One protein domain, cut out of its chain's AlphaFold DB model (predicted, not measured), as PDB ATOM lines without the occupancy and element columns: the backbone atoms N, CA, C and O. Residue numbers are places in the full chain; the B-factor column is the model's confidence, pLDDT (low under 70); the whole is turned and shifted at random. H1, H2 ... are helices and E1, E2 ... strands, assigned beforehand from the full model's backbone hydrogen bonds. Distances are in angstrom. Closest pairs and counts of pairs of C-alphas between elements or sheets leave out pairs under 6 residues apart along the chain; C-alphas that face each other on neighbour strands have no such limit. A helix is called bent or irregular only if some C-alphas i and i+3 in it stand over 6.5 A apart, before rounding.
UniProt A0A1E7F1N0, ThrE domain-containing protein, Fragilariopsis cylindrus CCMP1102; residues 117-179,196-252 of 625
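Overview. This is residues 117 to 179 and 196 to 252 of the 625 residues of the protein "ThrE domain-containing protein" of Fragilariopsis cylindrus CCMP1102 (UniProt A0A1E7F1N0). Four helices lie nearly side by side in a bundle, and a small sheet of three strands covers one side of it. H1 and H2 pack on one face of the sheet, giving two layers, while H3 and H4 lie beyond them, away from the sheet; the sheet's other face is bare. The printed part has 120 residues, with four named helices and three named strands in the order H1, H2, E1, E2, E3, H3, H4 along the chain, and the sheet, in the order E1, E2, E3, is antiparallel. The class is mostly helix; the whole is compact, with a radius of gyration of the C-alphas of 13.2 A, and spans 36 by 26 by 20 A.

Arrangement. Start with H1, residues 117 to 138, and go on to H2, residues 143 to 156: this helical hairpin touches, closest at the C-alphas of Val 129 and Ala 150, 5.9 A apart, at a shallow tilt of 20 degrees, opposite ways. Next come E1, residues 163 to 166, E2, residues 170 to 174, and E3, residues 200 to 203. In the hairpin of E1 and E2, look for N 165 and O 172, 2.9 A apart, within hydrogen-bond range; between the antiparallel E2 and E3, look for N 171 and O 202, 2.9 A. H1 is on the sheet at a height of 10.4 A, along the strands, at 26 degrees to E2 on the local plane. H2 is on the sheet too, with the closest C-alphas, Thr 143 and Ile 166 of E1, 6.7 A apart. H3, residues 210 to 231, touches H2, closest at the C-alphas of Ala 153 and Ala 224, 4.3 A, at a shallow tilt of 25 degrees, the same way. H4, residues 235 to 250, touches H1, closest at the C-alphas of Leu 121 and Ser 235, 5.8 A, at a shallow tilt of 22 degrees, the same way. H3 and H4 form a helical hairpin, while H2 and H4 are apart. Every O i to N i+4 pair is within hydrogen-bond range in H1, H2 and H4; in H3 it is 15 of 18.

Along the chain. Find C-alpha 117 at (-16.163, -53.783, -7.267); from there H1 runs 31.2 A. H2 is 19.6 A long and E2 13.3 A. From C-alpha 210 at (11.969, -37.922, 10.126), H3 runs 27.1 A; it is irregular, with C-alphas 225 and 228 7.9 A apart and a kink of 57 degrees near residue 225. H4 is 22.5 A long and ends at C-alpha 250, (9.596, -51.647, 5.458).

Size, cuts and confidence. The C-alphas farthest apart, Asp 179 and Pro 252, are 42.8 A apart. Residues 180 to 195 are not printed, and C-alphas 179 and 196 stand 13.9 A apart across this cut. Of the links printed whole, none is long. Look to residues 165 to 179 and 196 to 206 for pLDDT under 70.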
ATOM      1  N   ASP A 117     -17.333 -54.582  -6.888       84.00
ATOM      2  CA  ASP A 117     -16.163 -53.783  -7.267       84.00
ATOM      3  C   ASP A 117     -16.124 -52.423  -6.539       84.00
ATOM      4  O   ASP A 117     -15.041 -51.941  -6.164       84.00
ATOM      5  N   GLU A 118     -17.285 -51.800  -6.303       86.12
ATOM      6  CA  GLU A 118     -17.395 -50.545  -5.551       86.12
ATOM      7  C   GLU A 118     -17.081 -50.738  -4.058       86.12
ATOM      8  O   GLU A 118     -16.343 -49.933  -3.465       86.12
ATOM      9  N   ASP A 119     -17.541 -51.839  -3.466       84.94
ATOM     10  CA  ASP A 119     -17.244 -52.203  -2.080       84.94
ATOM     11  C   ASP A 119     -15.747 -52.463  -1.865       84.94
ATOM     12  O   ASP A 119     -15.133 -51.925  -0.929       84.94
ATOM     13  N   ILE A 120     -15.112 -53.217  -2.770       87.69
ATOM     14  CA  ILE A 120     -13.662 -53.463  -2.741       87.69
ATOM     15  C   ILE A 120     -12.898 -52.141  -2.858       87.69
ATOM     16  O   ILE A 120     -11.930 -51.894  -2.125       87.69
ATOM     17  N   LEU A 121     -13.322 -51.261  -3.766       90.19
ATOM     18  CA  LEU A 121     -12.687 -49.964  -3.960       90.19
ATOM     19  C   LEU A 121     -12.791 -49.090  -2.704       90.19
ATOM     20  O   LEU A 121     -11.807 -48.462  -2.296       90.19
ATOM     21  N   THR A 122     -13.960 -49.066  -2.070       88.69
ATOM     22  CA  THR A 122     -14.208 -48.333  -0.825       88.69
ATOM     23  C   THR A 122     -13.352 -48.874   0.316       88.69
ATOM     24  O   THR A 122     -12.699 -48.097   1.023       88.69
ATOM     25  N   ALA A 123     -13.247 -50.199   0.444       87.88
ATOM     26  CA  ALA A 123     -12.384 -50.845   1.426       87.88
ATOM     27  C   ALA A 123     -10.906 -50.448   1.251       87.88
ATOM     28  O   ALA A 123     -10.242 -50.102   2.235       87.88
ATOM     29  N   LEU A 124     -10.401 -50.406   0.011       91.81
ATOM     30  CA  LEU A 124      -9.029 -49.977  -0.297       91.81
ATOM     31  C   LEU A 124      -8.781 -48.502   0.050       91.81
ATOM     32  O   LEU A 124      -7.717 -48.160   0.575       91.81
ATOM     33  N   LYS A 125      -9.749 -47.614  -0.217       92.88
ATOM     34  CA  LYS A 125      -9.655 -46.193   0.160       92.88
ATOM     35  C   LYS A 125      -9.564 -46.036   1.680       92.88
ATOM     36  O   LYS A 125      -8.698 -45.307   2.168       92.88
ATOM     37  N   ILE A 126     -10.416 -46.748   2.423       90.94
ATOM     38  CA  ILE A 126     -10.417 -46.753   3.892       90.94
ATOM     39  C   ILE A 126      -9.073 -47.266   4.417       90.94
ATOM     40  O   ILE A 126      -8.452 -46.625   5.266       90.94
ATOM     41  N   GLU A 127      -8.584 -48.391   3.889       91.00
ATOM     42  CA  GLU A 127      -7.294 -48.960   4.283       91.00
ATOM     43  C   GLU A 127      -6.143 -47.978   4.048       91.00
ATOM     44  O   GLU A 127      -5.291 -47.809   4.922       91.00
ATOM     45  N   LEU A 128      -6.132 -47.281   2.908       93.88
ATOM     46  CA  LEU A 128      -5.093 -46.304   2.594       93.88
ATOM     47  C   LEU A 128      -5.079 -45.156   3.604       93.88
ATOM     48  O   LEU A 128      -4.013 -44.814   4.117       93.88
ATOM     49  N   VAL A 129      -6.242 -44.582   3.926       93.62
ATOM     50  CA  VAL A 129      -6.337 -43.507   4.926       93.62
ATOM     51  C   VAL A 129      -5.845 -44.002   6.288       93.62
ATOM     52  O   VAL A 129      -5.030 -43.334   6.924       93.62
ATOM     53  N   LEU A 130      -6.255 -45.200   6.710       90.62
ATOM     54  CA  LEU A 130      -5.816 -45.809   7.969       90.62
ATOM     55  C   LEU A 130      -4.303 -46.050   8.023       90.62
ATOM     56  O   LEU A 130      -3.658 -45.723   9.025       90.62
ATOM     57  N   LYS A 131      -3.714 -46.587   6.948       91.75
ATOM     58  CA  LYS A 131      -2.263 -46.796   6.848       91.75
ATOM     59  C   LYS A 131      -1.502 -45.473   6.856       91.75
ATOM     60  O   LYS A 131      -0.480 -45.370   7.526       91.75
ATOM     61  N   LEU A 132      -2.006 -44.436   6.186       93.69
ATOM     62  CA  LEU A 132      -1.389 -43.107   6.226       93.69
ATOM     63  C   LEU A 132      -1.413 -42.514   7.637       93.69
ATOM     64  O   LEU A 132      -0.384 -42.022   8.100       93.69
ATOM     65  N   CYS A 133      -2.540 -42.611   8.347       91.56
ATOM     66  CA  CYS A 133      -2.638 -42.134   9.727       91.56
ATOM     67  C   CYS A 133      -1.641 -42.851  10.639       91.56
ATOM     68  O   CYS A 133      -0.863 -42.213  11.354       91.56
ATOM     69  N   THR A 134      -1.651 -44.187  10.599       88.94
ATOM     70  CA  THR A 134      -0.782 -45.006  11.448       88.94
ATOM     71  C   THR A 134       0.686 -44.753  11.150       88.94
ATOM     72  O   THR A 134       1.452 -44.553  12.091       88.94
ATOM     73  N   ALA A 135       1.056 -44.646   9.872       92.00
ATOM     74  CA  ALA A 135       2.409 -44.327   9.439       92.00
ATOM     75  C   ALA A 135       2.868 -42.923   9.875       92.00
ATOM     76  O   ALA A 135       4.011 -42.750  10.295       92.00
ATOM     77  N   GLN A 136       2.003 -41.904   9.806       92.31
ATOM     78  CA  GLN A 136       2.357 -40.554  10.266       92.31
ATOM     79  C   GLN A 136       2.616 -40.524  11.772       92.31
ATOM     80  O   GLN A 136       3.635 -39.991  12.216       92.31
ATOM     81  N   MET A 137       1.733 -41.134  12.564       88.00
ATOM     82  CA  MET A 137       1.917 -41.204  14.014       88.00
ATOM     83  C   MET A 137       3.123 -42.053  14.406       88.00
ATOM     84  O   MET A 137       3.856 -41.670  15.316       88.00
ATOM     85  N   SER A 138       3.346 -43.186  13.728       86.00
ATOM     86  CA  SER A 138       4.485 -44.064  14.005       86.00
ATOM     87  C   SER A 138       5.819 -43.407  13.673       86.00
ATOM     88  O   SER A 138       6.835 -43.868  14.173       86.00
ATOM     89  N   CYS A 139       5.816 -42.358  12.840       89.69
ATOM     90  CA  CYS A 139       6.993 -41.560  12.500       89.69
ATOM     91  C   CYS A 139       7.078 -40.224  13.273       89.69
ATOM     92  O   CYS A 139       7.959 -39.414  12.973       89.69
ATOM     93  N   GLY A 140       6.195 -39.985  14.254       85.19
ATOM     94  CA  GLY A 140       6.296 -38.864  15.196       85.19
ATOM     95  C   GLY A 140       5.487 -37.605  14.855       85.19
ATOM     96  O   GLY A 140       5.765 -36.548  15.421       85.19
ATOM     97  N   GLN A 141       4.498 -37.684  13.956       89.81
ATOM     98  CA  GLN A 141       3.596 -36.559  13.665       89.81
ATOM     99  C   GLN A 141       2.675 -36.231  14.860       89.81
ATOM    100  O   GLN A 141       2.277 -37.120  15.623       89.81
ATOM    101  N   CYS A 142       2.310 -34.954  15.032       87.50
ATOM    102  CA  CYS A 142       1.292 -34.558  16.011       87.50
ATOM    103  C   CYS A 142      -0.108 -35.031  15.580       87.50
ATOM    104  O   CYS A 142      -0.382 -35.163  14.384       87.50
ATOM    105  N   THR A 143      -0.997 -35.297  16.545       88.38
ATOM    106  CA  THR A 143      -2.313 -35.888  16.234       88.38
ATOM    107  C   THR A 143      -3.160 -34.965  15.372       88.38
ATOM    108  O   THR A 143      -3.715 -35.428  14.384       88.38
ATOM    109  N   VAL A 144      -3.175 -33.663  15.681       89.50
ATOM    110  CA  VAL A 144      -3.951 -32.646  14.952       89.50
ATOM    111  C   VAL A 144      -3.598 -32.626  13.467       89.50
ATOM    112  O   VAL A 144      -4.477 -32.601  12.607       89.50
ATOM    113  N   ASP A 145      -2.305 -32.627  13.137       89.75
ATOM    114  CA  ASP A 145      -1.895 -32.564  11.737       89.75
ATOM    115  C   ASP A 145      -2.134 -33.911  11.034       89.75
ATOM    116  O   ASP A 145      -2.513 -33.914   9.865       89.75
ATOM    117  N   THR A 146      -1.970 -35.046  11.727       90.56
ATOM    118  CA  THR A 146      -2.350 -36.361  11.183       90.56
ATOM    119  C   THR A 146      -3.841 -36.436  10.886       90.56
ATOM    120  O   THR A 146      -4.216 -36.809   9.780       90.56
ATOM    121  N   GLU A 147      -4.693 -36.036  11.827       90.06
ATOM    122  CA  GLU A 147      -6.144 -36.027  11.660       90.06
ATOM    123  C   GLU A 147      -6.568 -35.115  10.512       90.06
ATOM    124  O   GLU A 147      -7.387 -35.495   9.672       90.06
ATOM    125  N   ARG A 148      -5.946 -33.939  10.402       90.56
ATOM    126  CA  ARG A 148      -6.179 -33.030   9.281       90.56
ATOM    127  C   ARG A 148      -5.776 -33.654   7.945       90.56
ATOM    128  O   ARG A 148      -6.538 -33.559   6.981       90.56
ATOM    129  N   HIS A 149      -4.595 -34.266   7.858       91.81
ATOM    130  CA  HIS A 149      -4.137 -34.930   6.635       91.81
ATOM    131  C   HIS A 149      -5.048 -36.101   6.258       91.81
ATOM    132  O   HIS A 149      -5.421 -36.227   5.095       91.81
ATOM    133  N   ALA A 150      -5.443 -36.907   7.239       91.38
ATOM    134  CA  ALA A 150      -6.348 -38.033   7.074       91.38
ATOM    135  C   ALA A 150      -7.727 -37.600   6.584       91.38
ATOM    136  O   ALA A 150      -8.225 -38.145   5.606       91.38
ATOM    137  N   SER A 151      -8.309 -36.580   7.216       91.38
ATOM    138  CA  SER A 151      -9.608 -36.021   6.839       91.38
ATOM    139  C   SER A 151      -9.573 -35.450   5.428       91.38
ATOM    140  O   SER A 151     -10.461 -35.722   4.628       91.38
ATOM    141  N   THR A 152      -8.512 -34.716   5.082       91.25
ATOM    142  CA  THR A 152      -8.356 -34.156   3.731       91.25
ATOM    143  C   THR A 152      -8.188 -35.264   2.688       91.25
ATOM    144  O   THR A 152      -8.785 -35.192   1.618       91.25
ATOM    145  N   ALA A 153      -7.407 -36.303   2.996       92.38
ATOM    146  CA  ALA A 153      -7.234 -37.457   2.119       92.38
ATOM    147  C   ALA A 153      -8.534 -38.262   1.958       92.38
ATOM    148  O   ALA A 153      -8.860 -38.650   0.842       92.38
ATOM    149  N   ALA A 154      -9.293 -38.470   3.037       92.38
ATOM    150  CA  ALA A 154     -10.579 -39.162   3.012       92.38
ATOM    151  C   ALA A 154     -11.596 -38.415   2.143       92.38
ATOM    152  O   ALA A 154     -12.119 -39.004   1.200       92.38
ATOM    153  N   ILE A 155     -11.776 -37.108   2.374       91.06
ATOM    154  CA  ILE A 155     -12.658 -36.256   1.560       91.06
ATOM    155  C   ILE A 155     -12.246 -36.321   0.087       91.06
ATOM    156  O   ILE A 155     -13.088 -36.519  -0.782       91.06
ATOM    157  N   ALA A 156     -10.946 -36.207  -0.201       90.62
ATOM    158  CA  ALA A 156     -10.453 -36.271  -1.572       90.62
ATOM    159  C   ALA A 156     -10.729 -37.634  -2.231       90.62
ATOM    160  O   ALA A 156     -10.925 -37.691  -3.436       90.62
ATOM    161  N   LEU A 157     -10.767 -38.731  -1.474       91.81
ATOM    162  CA  LEU A 157     -11.109 -40.064  -1.983       91.81
ATOM    163  C   LEU A 157     -12.626 -40.305  -2.118       91.81
ATOM    164  O   LEU A 157     -13.027 -41.389  -2.557       91.81
ATOM    165  N   GLY A 158     -13.456 -39.318  -1.766       89.25
ATOM    166  CA  GLY A 158     -14.911 -39.450  -1.710       89.25
ATOM    167  C   GLY A 158     -15.398 -40.235  -0.491       89.25
ATOM    168  O   GLY A 158     -16.471 -40.816  -0.538       89.25
ATOM    169  N   LEU A 159     -14.598 -40.305   0.576       89.12
ATOM    170  CA  LEU A 159     -14.991 -40.890   1.855       89.12
ATOM    171  C   LEU A 159     -15.418 -39.799   2.838       89.12
ATOM    172  O   LEU A 159     -14.950 -38.657   2.773       89.12
ATOM    173  N   HIS A 160     -16.210 -40.183   3.836       86.00
ATOM    174  CA  HIS A 160     -16.408 -39.331   5.000       86.00
ATOM    175  C   HIS A 160     -15.106 -39.114   5.769       86.00
ATOM    176  O   HIS A 160     -14.289 -40.037   5.872       86.00
ATOM    177  N   PRO A 161     -14.924 -37.919   6.360       84.38
ATOM    178  CA  PRO A 161     -13.858 -37.697   7.318       84.38
ATOM    179  C   PRO A 161     -13.940 -38.767   8.417       84.38
ATOM    180  O   PRO A 161     -14.997 -38.906   9.041       84.38
ATOM    181  N   PRO A 162     -12.870 -39.546   8.650       79.50
ATOM    182  CA  PRO A 162     -12.883 -40.531   9.715       79.50
ATOM    183  C   PRO A 162     -13.027 -39.827  11.056       79.50
ATOM    184  O   PRO A 162     -12.372 -38.816  11.312       79.50
ATOM    185  N   THR A 163     -13.830 -40.406  11.944       75.00
ATOM    186  CA  THR A 163     -13.747 -40.040  13.356       75.00
ATOM    187  C   THR A 163     -12.508 -40.721  13.914       75.00
ATOM    188  O   THR A 163     -12.471 -41.946  14.056       75.00
ATOM    189  N   LEU A 164     -11.464 -39.925  14.134       72.25
ATOM    190  CA  LEU A 164     -10.192 -40.380  14.673       72.25
ATOM    191  C   LEU A 164     -10.143 -40.054  16.160       72.25
ATOM    192  O   LEU A 164     -10.102 -38.891  16.543       72.25
ATOM    193  N   ASP A 165     -10.104 -41.088  16.993       69.69
ATOM    194  CA  ASP A 165      -9.749 -40.936  18.400       69.69
ATOM    195  C   ASP A 165      -8.324 -41.454  18.597       69.69
ATOM    196  O   ASP A 165      -8.030 -42.647  18.469       69.69
ATOM    197  N   ILE A 166      -7.395 -40.523  18.812       64.62
ATOM    198  CA  ILE A 166      -5.963 -40.806  18.847       64.62
ATOM    199  C   ILE A 166      -5.470 -40.723  20.288       64.62
ATOM    200  O   ILE A 166      -5.171 -39.651  20.803       64.62
ATOM    201  N   GLY A 167      -5.273 -41.873  20.920       58.31
ATOM    202  CA  GLY A 167      -4.593 -41.981  22.204       58.31
ATOM    203  C   GLY A 167      -3.060 -41.840  22.109       58.31
ATOM    204  O   GLY A 167      -2.470 -41.673  21.034       58.31
ATOM    205  N   PRO A 168      -2.340 -41.953  23.240       44.25
ATOM    206  CA  PRO A 168      -0.877 -41.845  23.287       44.25
ATOM    207  C   PRO A 168      -0.131 -42.925  22.482       44.25
ATOM    208  O   PRO A 168       1.023 -42.713  22.116       44.25
ATOM    209  N   ARG A 169      -0.767 -44.075  22.205       52.81
ATOM    210  CA  ARG A 169      -0.191 -45.233  21.472       52.81
ATOM    211  C   ARG A 169      -1.218 -46.074  20.700       52.81
ATOM    212  O   ARG A 169      -0.884 -47.098  20.110       52.81
ATOM    213  N   VAL A 170      -2.477 -45.663  20.741       54.53
ATOM    214  CA  VAL A 170      -3.598 -46.367  20.119       54.53
ATOM    215  C   VAL A 170      -4.333 -45.346  19.275       54.53
ATOM    216  O   VAL A 170      -4.480 -44.204  19.699       54.53
ATOM    217  N   MET A 171      -4.752 -45.740  18.085       58.06
ATOM    218  CA  MET A 171      -5.668 -44.967  17.269       58.06
ATOM    219  C   MET A 171      -6.906 -45.804  17.019       58.06
ATOM    220  O   MET A 171      -6.833 -46.952  16.574       58.06
ATOM    221  N   HIS A 172      -8.037 -45.181  17.289       63.91
ATOM    222  CA  HIS A 172      -9.342 -45.643  16.888       63.91
ATOM    223  C   HIS A 172      -9.747 -44.834  15.669       63.91
ATOM    224  O   HIS A 172      -9.620 -43.609  15.646       63.91
ATOM    225  N   ALA A 173     -10.205 -45.532  14.644       65.44
ATOM    226  CA  ALA A 173     -10.726 -44.901  13.453       65.44
ATOM    227  C   ALA A 173     -12.039 -45.566  13.075       65.44
ATOM    228  O   ALA A 173     -12.098 -46.783  12.874       65.44
ATOM    229  N   ALA A 174     -13.078 -44.746  12.989       65.75
ATOM    230  CA  ALA A 174     -14.389 -45.142  12.511       65.75
ATOM    231  C   ALA A 174     -14.714 -44.356  11.236       65.75
ATOM    232  O   ALA A 174     -14.598 -43.127  11.210       65.75
ATOM    233  N   PHE A 175     -15.108 -45.073  10.184       69.31
ATOM    234  CA  PHE A 175     -15.668 -44.495   8.965       69.31
ATOM    235  C   PHE A 175     -17.170 -44.764   8.979       69.31
ATOM    236  O   PHE A 175     -17.590 -45.916   9.080       69.31
ATOM    237  N   TYR A 176     -17.969 -43.701   8.915       64.62
ATOM    238  CA  TYR A 176     -19.422 -43.811   8.831       64.62
ATOM    239  C   TYR A 176     -19.851 -43.740   7.354       64.62
ATOM    240  O   TYR A 176     -19.340 -42.878   6.633       64.62
ATOM    241  N   PRO A 177     -20.740 -44.632   6.883       58.28
ATOM    242  CA  PRO A 177     -21.292 -44.562   5.532       58.28
ATOM    243  C   PRO A 177     -22.236 -43.358   5.376       58.28
ATOM    244  O   PRO A 177     -22.839 -42.908   6.351       58.28
ATOM    245  N   GLN A 178     -22.339 -42.840   4.147       50.78
ATOM    246  CA  GLN A 178     -22.918 -41.527   3.824       50.78
ATOM    247  C   GLN A 178     -24.435 -41.433   3.973       50.78
ATOM    248  O   GLN A 178     -24.939 -40.384   4.367       50.78
ATOM    249  N   ASP A 179     -25.155 -42.522   3.704       52.50
ATOM    250  CA  ASP A 179     -26.515 -42.363   3.180       52.50
ATOM    251  C   ASP A 179     -27.608 -43.173   3.868       52.50
ATOM    252  O   ASP A 179     -28.654 -43.389   3.272       52.50
ATOM    253  N   PRO A 196     -16.975 -52.558   6.556       57.53
ATOM    254  CA  PRO A 196     -16.333 -51.237   6.571       57.53
ATOM    255  C   PRO A 196     -16.780 -50.326   7.727       57.53
ATOM    256  O   PRO A 196     -16.063 -49.388   8.072       57.53
ATOM    257  N   THR A 197     -17.924 -50.622   8.347       60.84
ATOM    258  CA  THR A 197     -18.474 -49.881   9.495       60.84
ATOM    259  C   THR A 197     -17.918 -50.325  10.849       60.84
ATOM    260  O   THR A 197     -18.137 -49.638  11.848       60.84
ATOM    261  N   VAL A 198     -17.197 -51.453  10.919       62.91
ATOM    262  CA  VAL A 198     -16.611 -51.924  12.179       62.91
ATOM    263  C   VAL A 198     -15.436 -51.008  12.539       62.91
ATOM    264  O   VAL A 198     -14.505 -50.865  11.739       62.91
ATOM    265  N   PRO A 199     -15.435 -50.379  13.731       59.16
ATOM    266  CA  PRO A 199     -14.333 -49.529  14.158       59.16
ATOM    267  C   PRO A 199     -13.034 -50.337  14.178       59.16
ATOM    268  O   PRO A 199     -12.928 -51.374  14.837       59.16
ATOM    269  N   LYS A 200     -12.028 -49.857  13.442       65.31
ATOM    270  CA  LYS A 200     -10.732 -50.530  13.346       65.31
ATOM    271  C   LYS A 200      -9.815 -50.017  14.448       65.31
ATOM    272  O   LYS A 200      -9.555 -48.817  14.565       65.31
ATOM    273  N   PHE A 201      -9.315 -50.951  15.250       56.78
ATOM    274  CA  PHE A 201      -8.348 -50.688  16.308       56.78
ATOM    275  C   PHE A 201      -6.941 -50.841  15.747       56.78
ATOM    276  O   PHE A 201      -6.540 -51.937  15.353       56.78
ATOM    277  N   LEU A 202      -6.187 -49.745  15.713       64.88
ATOM    278  CA  LEU A 202      -4.817 -49.749  15.219       64.88
ATOM    279  C   LEU A 202      -3.877 -49.327  16.343       64.88
ATOM    280  O   LEU A 202      -3.933 -48.208  16.853       64.88
ATOM    281  N   THR A 203      -2.998 -50.238  16.739       60.44
ATOM    282  CA  THR A 203      -1.910 -49.944  17.670       60.44
ATOM    283  C   THR A 203      -0.675 -49.545  16.876       60.44
ATOM    284  O   THR A 203      -0.330 -50.170  15.873       60.44
ATOM    285  N   THR A 204      -0.007 -48.475  17.301       63.09
ATOM    286  CA  THR A 204       1.239 -48.037  16.669       63.09
ATOM    287  C   THR A 204       2.316 -47.850  17.722       63.09
ATOM    288  O   THR A 204       2.121 -47.194  18.746       63.09
ATOM    289  N   ASN A 205       3.488 -48.424  17.457       64.88
ATOM    290  CA  ASN A 205       4.688 -48.045  18.183       64.88
ATOM    291  C   ASN A 205       5.152 -46.704  17.602       64.88
ATOM    292  O   ASN A 205       5.360 -46.587  16.394       64.88
ATOM    293  N   ARG A 206       5.223 -45.674  18.450       58.78
ATOM    294  CA  ARG A 206       5.680 -44.340  18.053       58.78
ATOM    295  C   ARG A 206       7.197 -44.275  18.135       58.78
ATOM    296  O   ARG A 206       7.725 -44.355  19.237       58.78
ATOM    297  N   ASP A 207       7.833 -44.018  16.999       73.00
ATOM    298  CA  ASP A 207       9.232 -43.611  16.904       73.00
ATOM    299  C   ASP A 207       9.328 -42.291  16.120       73.00
ATOM    300  O   ASP A 207       8.472 -41.958  15.302       73.00
ATOM    301  N   ILE A 208      10.368 -41.492  16.358       80.81
ATOM    302  CA  ILE A 208      10.602 -40.271  15.575       80.81
ATOM    303  C   ILE A 208      11.549 -40.623  14.427       80.81
ATOM    304  O   ILE A 208      12.763 -40.692  14.607       80.81
ATOM    305  N   ILE A 209      10.990 -40.860  13.236       89.69
ATOM    306  CA  ILE A 209      11.747 -41.230  12.031       89.69
ATOM    307  C   ILE A 209      11.474 -40.190  10.944       89.69
ATOM    308  O   ILE A 209      10.584 -40.351  10.104       89.69
ATOM    309  N   LEU A 210      12.253 -39.103  10.951       90.50
ATOM    310  CA  LEU A 210      11.969 -37.922  10.126       90.50
ATOM    311  C   LEU A 210      12.006 -38.210   8.622       90.50
ATOM    312  O   LEU A 210      11.219 -37.638   7.868       90.50
ATOM    313  N   CYS A 211      12.880 -39.119   8.179       92.06
ATOM    314  CA  CYS A 211      12.964 -39.475   6.766       92.06
ATOM    315  C   CYS A 211      11.675 -40.133   6.249       92.06
ATOM    316  O   CYS A 211      11.187 -39.738   5.193       92.06
ATOM    317  N   LYS A 212      11.096 -41.080   6.998       94.31
ATOM    318  CA  LYS A 212       9.830 -41.740   6.640       94.31
ATOM    319  C   LYS A 212       8.652 -40.782   6.791       94.31
ATOM    320  O   LYS A 212       7.792 -40.735   5.914       94.31
ATOM    321  N   LEU A 213       8.657 -39.956   7.841       93.88
ATOM    322  CA  LEU A 213       7.622 -38.948   8.071       93.88
ATOM    323  C   LEU A 213       7.459 -38.005   6.872       93.88
ATOM    324  O   LEU A 213       6.335 -37.708   6.460       93.88
ATOM    325  N   GLN A 214       8.576 -37.559   6.293       93.25
ATOM    326  CA  GLN A 214       8.570 -36.700   5.114       93.25
ATOM    327  C   GLN A 214       7.877 -37.364   3.918       93.25
ATOM    328  O   GLN A 214       7.042 -36.723   3.278       93.25
ATOM    329  N   ASP A 215       8.185 -38.629   3.619       94.44
ATOM    330  CA  ASP A 215       7.605 -39.308   2.456       94.44
ATOM    331  C   ASP A 215       6.120 -39.623   2.664       94.44
ATOM    332  O   ASP A 215       5.317 -39.390   1.766       94.44
ATOM    333  N   ILE A 216       5.737 -40.094   3.854       95.38
ATOM    334  CA  ILE A 216       4.337 -40.398   4.179       95.38
ATOM    335  C   ILE A 216       3.484 -39.127   4.137       95.38
ATOM    336  O   ILE A 216       2.389 -39.129   3.576       95.38
ATOM    337  N   THR A 217       3.992 -38.013   4.669       93.50
ATOM    338  CA  THR A 217       3.295 -36.718   4.586       93.50
ATOM    339  C   THR A 217       3.142 -36.265   3.139       93.50
ATOM    340  O   THR A 217       2.101 -35.732   2.764       93.50
ATOM    341  N   TRP A 218       4.143 -36.527   2.299       91.88
ATOM    342  CA  TRP A 218       4.042 -36.247   0.874       91.88
ATOM    343  C   TRP A 218       2.969 -37.104   0.188       91.88
ATOM    344  O   TRP A 218       2.210 -36.565  -0.615       91.88
ATOM    345  N   ILE A 219       2.841 -38.398   0.521       94.19
ATOM    346  CA  ILE A 219       1.746 -39.247   0.002       94.19
ATOM    347  C   ILE A 219       0.396 -38.707   0.448       94.19
ATOM    348  O   ILE A 219      -0.494 -38.572  -0.385       94.19
ATOM    349  N   ALA A 220       0.240 -38.358   1.725       94.19
ATOM    350  CA  ALA A 220      -1.017 -37.810   2.226       94.19
ATOM    351  C   ALA A 220      -1.420 -36.538   1.462       94.19
ATOM    352  O   ALA A 220      -2.569 -36.405   1.045       94.19
ATOM    353  N   LYS A 221      -0.457 -35.649   1.178       91.06
ATOM    354  CA  LYS A 221      -0.675 -34.477   0.318       91.06
ATOM    355  C   LYS A 221      -1.003 -34.861  -1.127       91.06
ATOM    356  O   LYS A 221      -1.882 -34.257  -1.729       91.06
ATOM    357  N   LEU A 222      -0.338 -35.867  -1.699       90.56
ATOM    358  CA  LEU A 222      -0.642 -36.355  -3.047       90.56
ATOM    359  C   LEU A 222      -2.086 -36.871  -3.139       90.56
ATOM    360  O   LEU A 222      -2.801 -36.517  -4.073       90.56
ATOM    361  N   VAL A 223      -2.517 -37.677  -2.169       93.19
ATOM    362  CA  VAL A 223      -3.884 -38.208  -2.096       93.19
ATOM    363  C   VAL A 223      -4.886 -37.069  -1.927       93.19
ATOM    364  O   VAL A 223      -5.862 -37.020  -2.663       93.19
ATOM    365  N   ALA A 224      -4.605 -36.100  -1.054       91.00
ATOM    366  CA  ALA A 224      -5.443 -34.916  -0.880       91.00
ATOM    367  C   ALA A 224      -5.610 -34.089  -2.172       91.00
ATOM    368  O   ALA A 224      -6.681 -33.548  -2.422       91.00
ATOM    369  N   LEU A 225      -4.567 -33.985  -3.004       87.31
ATOM    370  CA  LEU A 225      -4.602 -33.174  -4.228       87.31
ATOM    371  C   LEU A 225      -5.192 -33.907  -5.441       87.31
ATOM    372  O   LEU A 225      -5.742 -33.256  -6.326       87.31
ATOM    373  N   TYR A 226      -5.042 -35.231  -5.520       87.19
ATOM    374  CA  TYR A 226      -5.421 -36.021  -6.702       87.19
ATOM    375  C   TYR A 226      -6.505 -37.078  -6.441       87.19
ATOM    376  O   TYR A 226      -6.889 -37.771  -7.382       87.19
ATOM    377  N   GLY A 227      -7.002 -37.185  -5.203       85.44
ATOM    378  CA  GLY A 227      -8.085 -38.078  -4.768       85.44
ATOM    379  C   GLY A 227      -9.236 -38.152  -5.759       85.44
ATOM    380  O   GLY A 227      -9.465 -39.195  -6.371       85.44
ATOM    381  N   GLU A 228      -9.873 -37.004  -5.973       81.94
ATOM    382  CA  GLU A 228     -11.154 -36.894  -6.671       81.94
ATOM    383  C   GLU A 228     -11.008 -37.195  -8.168       81.94
ATOM    384  O   GLU A 228     -11.827 -37.866  -8.774       81.94
ATOM    385  N   THR A 229      -9.903 -36.767  -8.784       78.88
ATOM    386  CA  THR A 229      -9.732 -36.887 -10.241       78.88
ATOM    387  C   THR A 229      -9.073 -38.185 -10.690       78.88
ATOM    388  O   THR A 229      -9.279 -38.607 -11.828       78.88
ATOM    389  N   ARG A 230      -8.220 -38.793  -9.853       75.06
ATOM    390  CA  ARG A 230      -7.361 -39.917 -10.262       75.06
ATOM    391  C   ARG A 230      -7.711 -41.223  -9.567       75.06
ATOM    392  O   ARG A 230      -7.632 -42.273 -10.196       75.06
ATOM    393  N   TYR A 231      -8.069 -41.160  -8.290       77.31
ATOM    394  CA  TYR A 231      -8.214 -42.346  -7.449       77.31
ATOM    395  C   TYR A 231      -9.674 -42.770  -7.261       77.31
ATOM    396  O   TYR A 231      -9.925 -43.836  -6.709       77.31
ATOM    397  N   GLN A 232     -10.630 -41.985  -7.769       76.31
ATOM    398  CA  GLN A 232     -12.053 -42.297  -7.655       76.31
ATOM    399  C   GLN A 232     -12.479 -43.535  -8.459       76.31
ATOM    400  O   GLN A 232     -13.400 -44.211  -8.025       76.31
ATOM    401  N   HIS A 233     -11.799 -43.868  -9.566       79.62
ATOM    402  CA  HIS A 233     -12.219 -44.952 -10.475       79.62
ATOM    403  C   HIS A 233     -11.164 -46.042 -10.717       79.62
ATOM    404  O   HIS A 233     -11.377 -46.936 -11.529       79.62
ATOM    405  N   SER A 234      -9.989 -45.969 -10.081       86.50
ATOM    406  CA  SER A 234      -8.879 -46.885 -10.379       86.50
ATOM    407  C   SER A 234      -8.390 -47.608  -9.127       86.50
ATOM    408  O   SER A 234      -7.550 -47.097  -8.383       86.50
ATOM    409  N   SER A 235      -8.862 -48.843  -8.935       88.44
ATOM    410  CA  SER A 235      -8.389 -49.741  -7.871       88.44
ATOM    411  C   SER A 235      -6.883 -50.021  -7.977       88.44
ATOM    412  O   SER A 235      -6.185 -50.078  -6.965       88.44
ATOM    413  N   SER A 236      -6.329 -50.098  -9.195       87.94
ATOM    414  CA  SER A 236      -4.892 -50.327  -9.413       87.94
ATOM    415  C   SER A 236      -4.005 -49.229  -8.835       87.94
ATOM    416  O   SER A 236      -2.914 -49.514  -8.342       87.94
ATOM    417  N   ASP A 237      -4.461 -47.979  -8.889       90.44
ATOM    418  CA  ASP A 237      -3.697 -46.848  -8.380       90.44
ATOM    419  C   ASP A 237      -3.659 -46.834  -6.844       90.44
ATOM    420  O   ASP A 237      -2.619 -46.526  -6.260       90.44
ATOM    421  N   LEU A 238      -4.765 -47.210  -6.195       92.81
ATOM    422  CA  LEU A 238      -4.843 -47.347  -4.738       92.81
ATOM    423  C   LEU A 238      -3.986 -48.508  -4.235       92.81
ATOM    424  O   LEU A 238      -3.239 -48.332  -3.277       92.81
ATOM    425  N   ILE A 239      -4.020 -49.656  -4.921       93.44
ATOM    426  CA  ILE A 239      -3.152 -50.802  -4.611       93.44
ATOM    427  C   ILE A 239      -1.675 -50.399  -4.733       93.44
ATOM    428  O   ILE A 239      -0.871 -50.726  -3.862       93.44
ATOM    429  N   ALA A 240      -1.313 -49.634  -5.770       93.25
ATOM    430  CA  ALA A 240       0.044 -49.114  -5.922       93.25
ATOM    431  C   ALA A 240       0.438 -48.180  -4.767       93.25
ATOM    432  O   ALA A 240       1.549 -48.284  -4.250       93.25
ATOM    433  N   LEU A 241      -0.457 -47.286  -4.336       95.06
ATOM    434  CA  LEU A 241      -0.209 -46.384  -3.209       95.06
ATOM    435  C   LEU A 241      -0.058 -47.130  -1.882       95.06
ATOM    436  O   LEU A 241       0.884 -46.845  -1.145       95.06
ATOM    437  N   LEU A 242      -0.939 -48.091  -1.598       95.38
ATOM    438  CA  LEU A 242      -0.853 -48.959  -0.423       95.38
ATOM    439  C   LEU A 242       0.488 -49.693  -0.389       95.38
ATOM    440  O   LEU A 242       1.200 -49.623   0.611       95.38
ATOM    441  N   ALA A 243       0.879 -50.297  -1.514       94.88
ATOM    442  CA  ALA A 243       2.157 -50.984  -1.631       94.88
ATOM    443  C   ALA A 243       3.350 -50.034  -1.421       94.88
ATOM    444  O   ALA A 243       4.337 -50.422  -0.810       94.88
ATOM    445  N   ILE A 244       3.268 -48.777  -1.868       95.56
ATOM    446  CA  ILE A 244       4.329 -47.780  -1.634       95.56
ATOM    447  C   ILE A 244       4.411 -47.373  -0.165       95.56
ATOM    448  O   ILE A 244       5.513 -47.176   0.345       95.56
ATOM    449  N   VAL A 245       3.271 -47.218   0.516       95.62
ATOM    450  CA  VAL A 245       3.250 -46.942   1.957       95.62
ATOM    451  C   VAL A 245       3.913 -48.095   2.710       95.62
ATOM    452  O   VAL A 245       4.800 -47.846   3.526       95.62
ATOM    453  N   ASP A 246       3.564 -49.339   2.375       94.88
ATOM    454  CA  ASP A 246       4.187 -50.530   2.956       94.88
ATOM    455  C   ASP A 246       5.693 -50.586   2.644       94.88
ATOM    456  O   ASP A 246       6.500 -50.788   3.553       94.88
ATOM    457  N   ASP A 247       6.098 -50.300   1.401       94.81
ATOM    458  CA  ASP A 247       7.506 -50.246   0.988       94.81
ATOM    459  C   ASP A 247       8.289 -49.189   1.793       94.81
ATOM    460  O   ASP A 247       9.427 -49.435   2.186       94.81
ATOM    461  N   ILE A 248       7.704 -48.017   2.080       94.62
ATOM    462  CA  ILE A 248       8.336 -46.959   2.898       94.62
ATOM    463  C   ILE A 248       8.474 -47.387   4.358       94.62
ATOM    464  O   ILE A 248       9.493 -47.106   4.999       94.62
ATOM    465  N   LEU A 249       7.453 -48.049   4.902       91.31
ATOM    466  CA  LEU A 249       7.470 -48.538   6.277       91.31
ATOM    467  C   LEU A 249       8.492 -49.663   6.456       91.31
ATOM    468  O   LEU A 249       9.214 -49.654   7.456       91.31
ATOM    469  N   MET A 250       8.617 -50.555   5.473       92.62
ATOM    470  CA  MET A 250       9.596 -51.647   5.458       92.62
ATOM    471  C   MET A 250      11.002 -51.197   5.055       92.62
ATOM    472  O   MET A 250      11.969 -51.928   5.274       92.62
ATOM    473  N   GLU A 251      11.143 -49.991   4.500       91.50
ATOM    474  CA  GLU A 251      12.438 -49.475   4.082       91.50
ATOM    475  C   GLU A 251      13.394 -49.405   5.278       91.50
ATOM    476  O   GLU A 251      13.022 -48.908   6.358       91.50
ATOM    477  N   PRO A 252      14.631 -49.901   5.126       92.31
ATOM    478  CA  PRO A 252      15.553 -49.911   6.235       92.31
ATOM    479  C   PRO A 252      16.030 -48.480   6.528       92.31
ATOM    480  O   PRO A 252      15.969 -47.583   5.686       92.31
TER     481      PRO A 252